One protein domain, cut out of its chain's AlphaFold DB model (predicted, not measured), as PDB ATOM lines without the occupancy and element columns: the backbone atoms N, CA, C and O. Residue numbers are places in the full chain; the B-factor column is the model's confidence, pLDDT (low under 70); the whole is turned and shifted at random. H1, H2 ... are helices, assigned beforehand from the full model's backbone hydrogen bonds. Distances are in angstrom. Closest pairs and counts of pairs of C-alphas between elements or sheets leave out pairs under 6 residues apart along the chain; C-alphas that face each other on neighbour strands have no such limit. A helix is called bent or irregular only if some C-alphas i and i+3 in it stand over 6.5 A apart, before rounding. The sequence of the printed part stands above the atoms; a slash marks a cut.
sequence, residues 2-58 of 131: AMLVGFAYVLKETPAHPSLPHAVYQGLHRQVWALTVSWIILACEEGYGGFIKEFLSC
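What this domain is: This is residues 2 to 58 of the 131 residues of the protein "nose resistant to fluoxetine protein 6-like" of Austrofundulus limnaeus (UniProt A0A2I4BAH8). One long bent helix, H2, makes much of the length of this open, thinly connected domain; the short helix H1 lies across a gap from the first part of H2, the chain folding back between them through the loop of residues 11 to 19, and at the last end of H2 the chain turns a corner into the short helix H3. H1 is near the first arm of H2, with no close contact between them. The printed part has 57 residues, with three named helices in the order H1, H2, H3, no named strand, and the class all helix. It is extended, with a radius of gyration of the C-alphas of 16.1 A and a rod outline of 47 by 17 by 16 A.

Where its parts are: H1 is residues 2 to 10, 11.9 A long, beginning at C-alpha 2 (3.425, 237.723, 23.675). H2, residues 20 to 45, was assigned as one helix by its hydrogen bonds but is bent: C-alphas 27 and 30 are 7.0 A apart. Its arms are H2a, residues 20 to 27, 10.9 A, and H2b, residues 30 to 45, 22.7 A, ending at C-alpha 45 (15.470, 218.163, 13.868). H3 is residues 50 to 56, 10.4 A, ending at C-alpha 56 (6.023, 222.470, 8.552).

How they stand to each other: H1 and H2a are near each other, with 5 pairs of C-alphas within 10 A. H1 is apart from H2b and from H3. H2a and H2b stand at a steep tilt of 52 degrees. H2b and H3 only just touch, only at the corner, with 3 pairs of C-alphas within 8 A; of H2b, residue 44 alone takes part. The closest C-alphas, of Cys 44 and Lys 53, are 5.5 A apart. They run opposite ways at a steep tilt of 69 degrees, only just short of about perpendicular. H2a and H3 are apart. In H1, H2a, H2b and H3 every O i to N i+4 pair is within hydrogen-bond range.

The domain as a whole: The C-alphas farthest apart, those of Ala 16 and Gly 47, are 48.0 A apart. Residues 34 to 39, of H2, stand free. The printed part has no cut; the link H1 to H2 is short and the link H2 to H3 tight. Mean pLDDT of the printed part is 75.4, and residues 2 to 18 are under 70.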
ATOM      1  N   ALA A   2       4.069 236.929  22.615       43.34
ATOM      2  CA  ALA A   2       3.425 237.723  23.675       43.34
ATOM      3  C   ALA A   2       4.408 238.555  24.524       43.34
ATOM      4  O   ALA A   2       4.097 239.680  24.885       43.34
ATOM      5  N   MET A   3       5.624 238.054  24.763       59.97
ATOM      6  CA  MET A   3       6.666 238.804  25.479       59.97
ATOM      7  C   MET A   3       7.229 239.975  24.657       59.97
ATOM      8  O   MET A   3       7.514 241.024  25.212       59.97
ATOM      9  N   LEU A   4       7.326 239.829  23.329       58.34
ATOM     10  CA  LEU A   4       7.778 240.898  22.427       58.34
ATOM     11  C   LEU A   4       6.697 241.968  22.244       58.34
ATOM     12  O   LEU A   4       7.006 243.153  22.257       58.34
ATOM     13  N   VAL A   5       5.429 241.554  22.137       63.47
ATOM     14  CA  VAL A   5       4.279 242.469  22.092       63.47
ATOM     15  C   VAL A   5       4.121 243.178  23.436       63.47
ATOM     16  O   VAL A   5       3.978 244.391  23.460       63.47
ATOM     17  N   GLY A   6       4.242 242.459  24.555       65.81
ATOM     18  CA  GLY A   6       4.218 243.039  25.898       65.81
ATOM     19  C   GLY A   6       5.351 244.040  26.121       65.81
ATOM     20  O   GLY A   6       5.104 245.132  26.616       65.81
ATOM     21  N   PHE A   7       6.570 243.725  25.677       64.62
ATOM     22  CA  PHE A   7       7.702 244.647  25.765       64.62
ATOM     23  C   PHE A   7       7.520 245.872  24.854       64.62
ATOM     24  O   PHE A   7       7.788 246.990  25.277       64.62
ATOM     25  N   ALA A   8       6.980 245.698  23.643       58.88
ATOM     26  CA  ALA A   8       6.642 246.809  22.751       58.88
ATOM     27  C   ALA A   8       5.524 247.710  23.315       58.88
ATOM     28  O   ALA A   8       5.588 248.926  23.157       58.88
ATOM     29  N   TYR A   9       4.532 247.137  24.006       64.19
ATOM     30  CA  TYR A   9       3.479 247.896  24.690       64.19
ATOM     31  C   TYR A   9       4.011 248.650  25.915       64.19
ATOM     32  O   TYR A   9       3.637 249.798  26.121       64.19
ATOM     33  N   VAL A  10       4.928 248.049  26.680       62.22
ATOM     34  CA  VAL A  10       5.602 248.701  27.819       62.22
ATOM     35  C   VAL A  10       6.522 249.847  27.365       62.22
ATOM     36  O   VAL A  10       6.733 250.796  28.112       62.22
ATOM     37  N   LEU A  11       7.023 249.812  26.125       59.62
ATOM     38  CA  LEU A  11       7.860 250.868  25.535       59.62
ATOM     39  C   LEU A  11       7.078 251.983  24.820       59.62
ATOM     40  O   LEU A  11       7.697 252.884  24.253       59.62
ATOM     41  N   LYS A  12       5.738 251.946  24.831       59.16
ATOM     42  CA  LYS A  12       4.899 252.995  24.227       59.16
ATOM     43  C   LYS A  12       4.847 254.290  25.054       59.16
ATOM     44  O   LYS A  12       4.385 255.310  24.551       59.16
ATOM     45  N   GLU A  13       5.381 254.282  26.273       54.44
ATOM     46  CA  GLU A  13       5.632 255.495  27.056       54.44
ATOM     47  C   GLU A  13       6.897 256.187  26.516       54.44
ATOM     48  O   GLU A  13       8.020 255.871  26.904       54.44
ATOM     49  N   THR A  14       6.729 257.079  25.538       54.50
ATOM     50  CA  THR A  14       7.805 257.767  24.806       54.50
ATOM     51  C   THR A  14       8.260 259.069  25.485       54.50
ATOM     52  O   THR A  14       7.556 260.074  25.359       54.50
ATOM     53  N   PRO A  15       9.453 259.142  26.113       53.56
ATOM     54  CA  PRO A  15      10.144 260.407  26.348       53.56
ATOM     55  C   PRO A  15      11.065 260.754  25.162       53.56
ATOM     56  O   PRO A  15      11.642 259.878  24.523       53.56
ATOM     57  N   ALA A  16      11.229 262.050  24.888       57.41
ATOM     58  CA  ALA A  16      11.932 262.629  23.734       57.41
ATOM     59  C   ALA A  16      13.478 262.478  23.740       57.41
ATOM     60  O   ALA A  16      14.188 263.280  23.134       57.41
ATOM     61  N   HIS A  17      14.023 261.470  24.428       61.22
ATOM     62  CA  HIS A  17      15.463 261.242  24.587       61.22
ATOM     63  C   HIS A  17      15.827 259.822  24.122       61.22
ATOM     64  O   HIS A  17      15.017 258.914  24.318       61.22
ATOM     65  N   PRO A  18      17.021 259.587  23.539       61.09
ATOM     66  CA  PRO A  18      17.460 258.252  23.139       61.09
ATOM     67  C   PRO A  18      17.609 257.380  24.388       61.09
ATOM     68  O   PRO A  18      18.617 257.409  25.091       61.09
ATOM     69  N   SER A  19      16.556 256.639  24.711       74.44
ATOM     70  CA  SER A  19      16.513 255.792  25.886       74.44
ATOM     71  C   SER A  19      17.286 254.502  25.599       74.44
ATOM     72  O   SER A  19      17.107 253.862  24.561       74.44
ATOM     73  N   LEU A  20      18.155 254.106  26.537       77.94
ATOM     74  CA  LEU A  20      18.863 252.820  26.535       77.94
ATOM     75  C   LEU A  20      17.979 251.630  26.098       77.94
ATOM     76  O   LEU A  20      18.416 250.875  25.227       77.94
ATOM     77  N   PRO A  21      16.738 251.453  26.606       77.19
ATOM     78  CA  PRO A  21      15.879 250.354  26.166       77.19
ATOM     79  C   PRO A  21      15.538 250.395  24.671       77.19
ATOM     80  O   PRO A  21      15.395 249.340  24.057       77.19
ATOM     81  N   HIS A  22      15.445 251.581  24.064       77.19
ATOM     82  CA  HIS A  22      15.127 251.719  22.647       77.19
ATOM     83  C   HIS A  22      16.290 251.262  21.759       77.19
ATOM     84  O   HIS A  22      16.084 250.495  20.819       77.19
ATOM     85  N   ALA A  23      17.522 251.654  22.096       80.81
ATOM     86  CA  ALA A  23      18.721 251.208  21.383       80.81
ATOM     87  C   ALA A  23      18.930 249.690  21.511       80.81
ATOM     88  O   ALA A  23      19.211 249.002  20.526       80.81
ATOM     89  N   VAL A  24      18.722 249.153  22.717       85.00
ATOM     90  CA  VAL A  24      18.807 247.712  22.988       85.00
ATOM     91  C   VAL A  24      17.741 246.948  22.198       85.00
ATOM     92  O   VAL A  24      18.061 245.946  21.561       85.00
ATOM     93  N   TYR A  25      16.497 247.432  22.168       81.44
ATOM     94  CA  TYR A  25      15.429 246.820  21.374       81.44
ATOM     95  C   TYR A  25      15.749 246.838  19.874       81.44
ATOM     96  O   TYR A  25      15.668 245.799  19.217       81.44
ATOM     97  N   GLN A  26      16.181 247.979  19.327       80.62
ATOM     98  CA  GLN A  26      16.523 248.087  17.906       80.62
ATOM     99  C   GLN A  26      17.622 247.094  17.493       80.62
ATOM    100  O   GLN A  26      17.466 246.416  16.476       80.62
ATOM    101  N   GLY A  27      18.678 246.938  18.299       84.44
ATOM    102  CA  GLY A  27      19.781 246.015  18.006       84.44
ATOM    103  C   GLY A  27      19.455 244.537  18.246       84.44
ATOM    104  O   GLY A  27      19.855 243.678  17.457       84.44
ATOM    105  N   LEU A  28      18.722 244.217  19.318       85.62
ATOM    106  CA  LEU A  28      18.511 242.830  19.741       85.62
ATOM    107  C   LEU A  28      17.261 242.180  19.156       85.62
ATOM    108  O   LEU A  28      17.255 240.957  19.029       85.62
ATOM    109  N   HIS A  29      16.220 242.928  18.772       83.81
ATOM    110  CA  HIS A  29      14.949 242.307  18.370       83.81
ATOM    111  C   HIS A  29      15.125 241.308  17.212       83.81
ATOM    112  O   HIS A  29      14.561 240.215  17.246       83.81
ATOM    113  N   ARG A  30      15.953 241.649  16.213       83.44
ATOM    114  CA  ARG A  30      16.203 240.801  15.041       83.44
ATOM    115  C   ARG A  30      17.027 239.565  15.397       83.44
ATOM    116  O   ARG A  30      16.758 238.493  14.865       83.44
ATOM    117  N   GLN A  31      17.975 239.705  16.325       89.00
ATOM    118  CA  GLN A  31      18.801 238.598  16.814       89.00
ATOM    119  C   GLN A  31      17.970 237.628  17.651       89.00
ATOM    120  O   GLN A  31      18.002 236.427  17.419       89.00
ATOM    121  N   VAL A  32      17.159 238.148  18.573       89.50
ATOM    122  CA  VAL A  32      16.245 237.347  19.396       89.50
ATOM    123  C   VAL A  32      15.228 236.621  18.519       89.50
ATOM    124  O   VAL A  32      14.961 235.440  18.743       89.50
ATOM    125  N   TRP A  33      14.688 237.285  17.492       85.94
ATOM    126  CA  TRP A  33      13.789 236.647  16.533       85.94
ATOM    127  C   TRP A  33      14.482 235.517  15.763       85.94
ATOM    128  O   TRP A  33      13.956 234.407  15.728       85.94
ATOM    129  N   ALA A  34      15.682 235.762  15.229       88.19
ATOM    130  CA  ALA A  34      16.467 234.744  14.535       88.19
ATOM    131  C   ALA A  34      16.784 233.548  15.444       88.19
ATOM    132  O   ALA A  34      16.492 232.417  15.073       88.19
ATOM    133  N   LEU A  35      17.279 233.791  16.663       91.44
ATOM    134  CA  LEU A  35      17.572 232.748  17.650       91.44
ATOM    135  C   LEU A  35      16.330 231.930  18.015       91.44
ATOM    136  O   LEU A  35      16.410 230.711  18.135       91.44
ATOM    137  N   THR A  36      15.175 232.583  18.152       88.50
ATOM    138  CA  THR A  36      13.904 231.896  18.422       88.50
ATOM    139  C   THR A  36      13.534 230.958  17.273       88.50
ATOM    140  O   THR A  36      13.162 229.812  17.515       88.50
ATOM    141  N   VAL A  37      13.653 231.415  16.022       87.62
ATOM    142  CA  VAL A  37      13.362 230.585  14.842       87.62
ATOM    143  C   VAL A  37      14.372 229.442  14.718       87.62
ATOM    144  O   VAL A  37      13.970 228.300  14.512       87.62
ATOM    145  N   SER A  38      15.665 229.712  14.910       89.12
ATOM    146  CA  SER A  38      16.717 228.691  14.910       89.12
ATOM    147  C   SER A  38      16.476 227.618  15.968       89.12
ATOM    148  O   SER A  38      16.618 226.436  15.675       89.12
ATOM    149  N   TRP A  39      16.052 228.006  17.173       88.75
ATOM    150  CA  TRP A  39      15.699 227.055  18.222       88.75
ATOM    151  C   TRP A  39      14.531 226.149  17.818       88.75
ATOM    152  O   TRP A  39      14.586 224.945  18.044       88.75
ATOM    153  N   ILE A  40      13.495 226.700  17.175       87.25
ATOM    154  CA  ILE A  40      12.365 225.908  16.661       87.25
ATOM    155  C   ILE A  40      12.842 224.894  15.616       87.25
ATOM    156  O   ILE A  40      12.429 223.738  15.660       87.25
ATOM    157  N   ILE A  41      13.727 225.302  14.702       86.62
ATOM    158  CA  ILE A  41      14.301 224.405  13.688       86.62
ATOM    159  C   ILE A  41      15.082 223.268  14.361       86.62
ATOM    160  O   ILE A  41      14.839 222.105  14.051       86.62
ATOM    161  N   LEU A  42      15.951 223.587  15.328       87.19
ATOM    162  CA  LEU A  42      16.707 222.582  16.083       87.19
ATOM    163  C   LEU A  42      15.785 221.617  16.838       87.19
ATOM    164  O   LEU A  42      15.989 220.409  16.791       87.19
ATOM    165  N   ALA A  43      14.727 222.123  17.474       85.94
ATOM    166  CA  ALA A  43      13.742 221.280  18.146       85.94
ATOM    167  C   ALA A  43      13.018 220.328  17.172       85.94
ATOM    168  O   ALA A  43      12.704 219.194  17.538       85.94
ATOM    169  N   CYS A  44      12.767 220.754  15.930       83.19
ATOM    170  CA  CYS A  44      12.179 219.911  14.885       83.19
ATOM    171  C   CYS A  44      13.135 218.817  14.376       83.19
ATOM    172  O   CYS A  44      12.679 217.698  14.103       83.19
ATOM    173  N   GLU A  45      14.431 219.120  14.272       83.00
ATOM    174  CA  GLU A  45      15.470 218.163  13.868       83.00
ATOM    175  C   GLU A  45      15.700 217.091  14.942       83.00
ATOM    176  O   GLU A  45      15.650 215.901  14.640       83.00
ATOM    177  N   GLU A  46      15.806 217.491  16.212       84.25
ATOM    178  CA  GLU A  46      16.002 216.599  17.370       84.25
ATOM    179  C   GLU A  46      14.751 215.764  17.733       84.25
ATOM    180  O   GLU A  46      14.738 215.015  18.707       84.25
ATOM    181  N   GLY A  47      13.659 215.888  16.969       76.19
ATOM    182  CA  GLY A  47      12.434 215.099  17.157       76.19
ATOM    183  C   GLY A  47      11.484 215.613  18.247       76.19
ATOM    184  O   GLY A  47      10.373 215.099  18.370       76.19
ATOM    185  N   TYR A  48      11.848 216.677  18.966       77.88
ATOM    186  CA  TYR A  48      10.987 217.358  19.946       77.88
ATOM    187  C   TYR A  48       9.938 218.288  19.307       77.88
ATOM    188  O   TYR A  48       9.105 218.863  20.006       77.88
ATOM    189  N   GLY A  49       9.953 218.443  17.980       71.56
ATOM    190  CA  GLY A  49       9.066 219.348  17.246       71.56
ATOM    191  C   GLY A  49       7.597 218.922  17.180       71.56
ATOM    192  O   GLY A  49       6.758 219.766  16.876       71.56
ATOM    193  N   GLY A  50       7.268 217.654  17.460       81.31
ATOM    194  CA  GLY A  50       5.890 217.138  17.508       81.31
ATOM    195  C   GLY A  50       4.987 217.682  16.390       81.31
ATOM    196  O   GLY A  50       5.267 217.508  15.205       81.31
ATOM    197  N   PHE A  51       3.939 218.410  16.785       77.19
ATOM    198  CA  PHE A  51       2.965 219.042  15.887       77.19
ATOM    199  C   PHE A  51       3.569 220.091  14.933       77.19
ATOM    200  O   PHE A  51       3.133 220.222  13.793       77.19
ATOM    201  N   ILE A  52       4.587 220.838  15.371       80.38
ATOM    202  CA  ILE A  52       5.224 221.890  14.561       80.38
ATOM    203  C   ILE A  52       5.942 221.260  13.364       80.38
ATOM    204  O   ILE A  52       5.855 221.779  12.254       80.38
ATOM    205  N   LYS A  53       6.592 220.108  13.562       78.38
ATOM    206  CA  LYS A  53       7.250 219.363  12.482       78.38
ATOM    207  C   LYS A  53       6.247 218.875  11.440       78.38
ATOM    208  O   LYS A  53       6.495 219.021  10.250       78.38
ATOM    209  N   GLU A  54       5.115 218.327  11.871       77.62
ATOM    210  CA  GLU A  54       4.068 217.842  10.966       77.62
ATOM    211  C   GLU A  54       3.424 218.989  10.175       77.62
ATOM    212  O   GLU A  54       3.229 218.890   8.962       77.62
ATOM    213  N   PHE A  55       3.200 220.127  10.837       79.69
ATOM    214  CA  PHE A  55       2.706 221.339  10.198       79.69
ATOM    215  C   PHE A  55       3.689 221.889   9.154       79.69
ATOM    216  O   PHE A  55       3.269 222.181   8.034       79.69
ATOM    217  N   LEU A  56       4.985 221.988   9.478       72.75
ATOM    218  CA  LEU A  56       6.023 222.470   8.552       72.75
ATOM    219  C   LEU A  56       6.337 221.470   7.430       72.75
ATOM    220  O   LEU A  56       6.700 221.881   6.333       72.75
ATOM    221  N   SER A  57       6.186 220.167   7.676       75.62
ATOM    222  CA  SER A  57       6.442 219.116   6.685       75.62
ATOM    223  C   SER A  57       5.314 218.967   5.656       75.62
ATOM    224  O   SER A  57       5.424 218.150   4.737       75.62
ATOM    225  N   CYS A  58       4.215 219.716   5.783       77.50
ATOM    226  CA  CYS A  58       3.123 219.643   4.825       77.50
ATOM    227  C   CYS A  58       3.586 220.139   3.443       77.50
ATOM    228  O   CYS A  58       4.103 221.247   3.307       77.50
TER     229      CYS A  58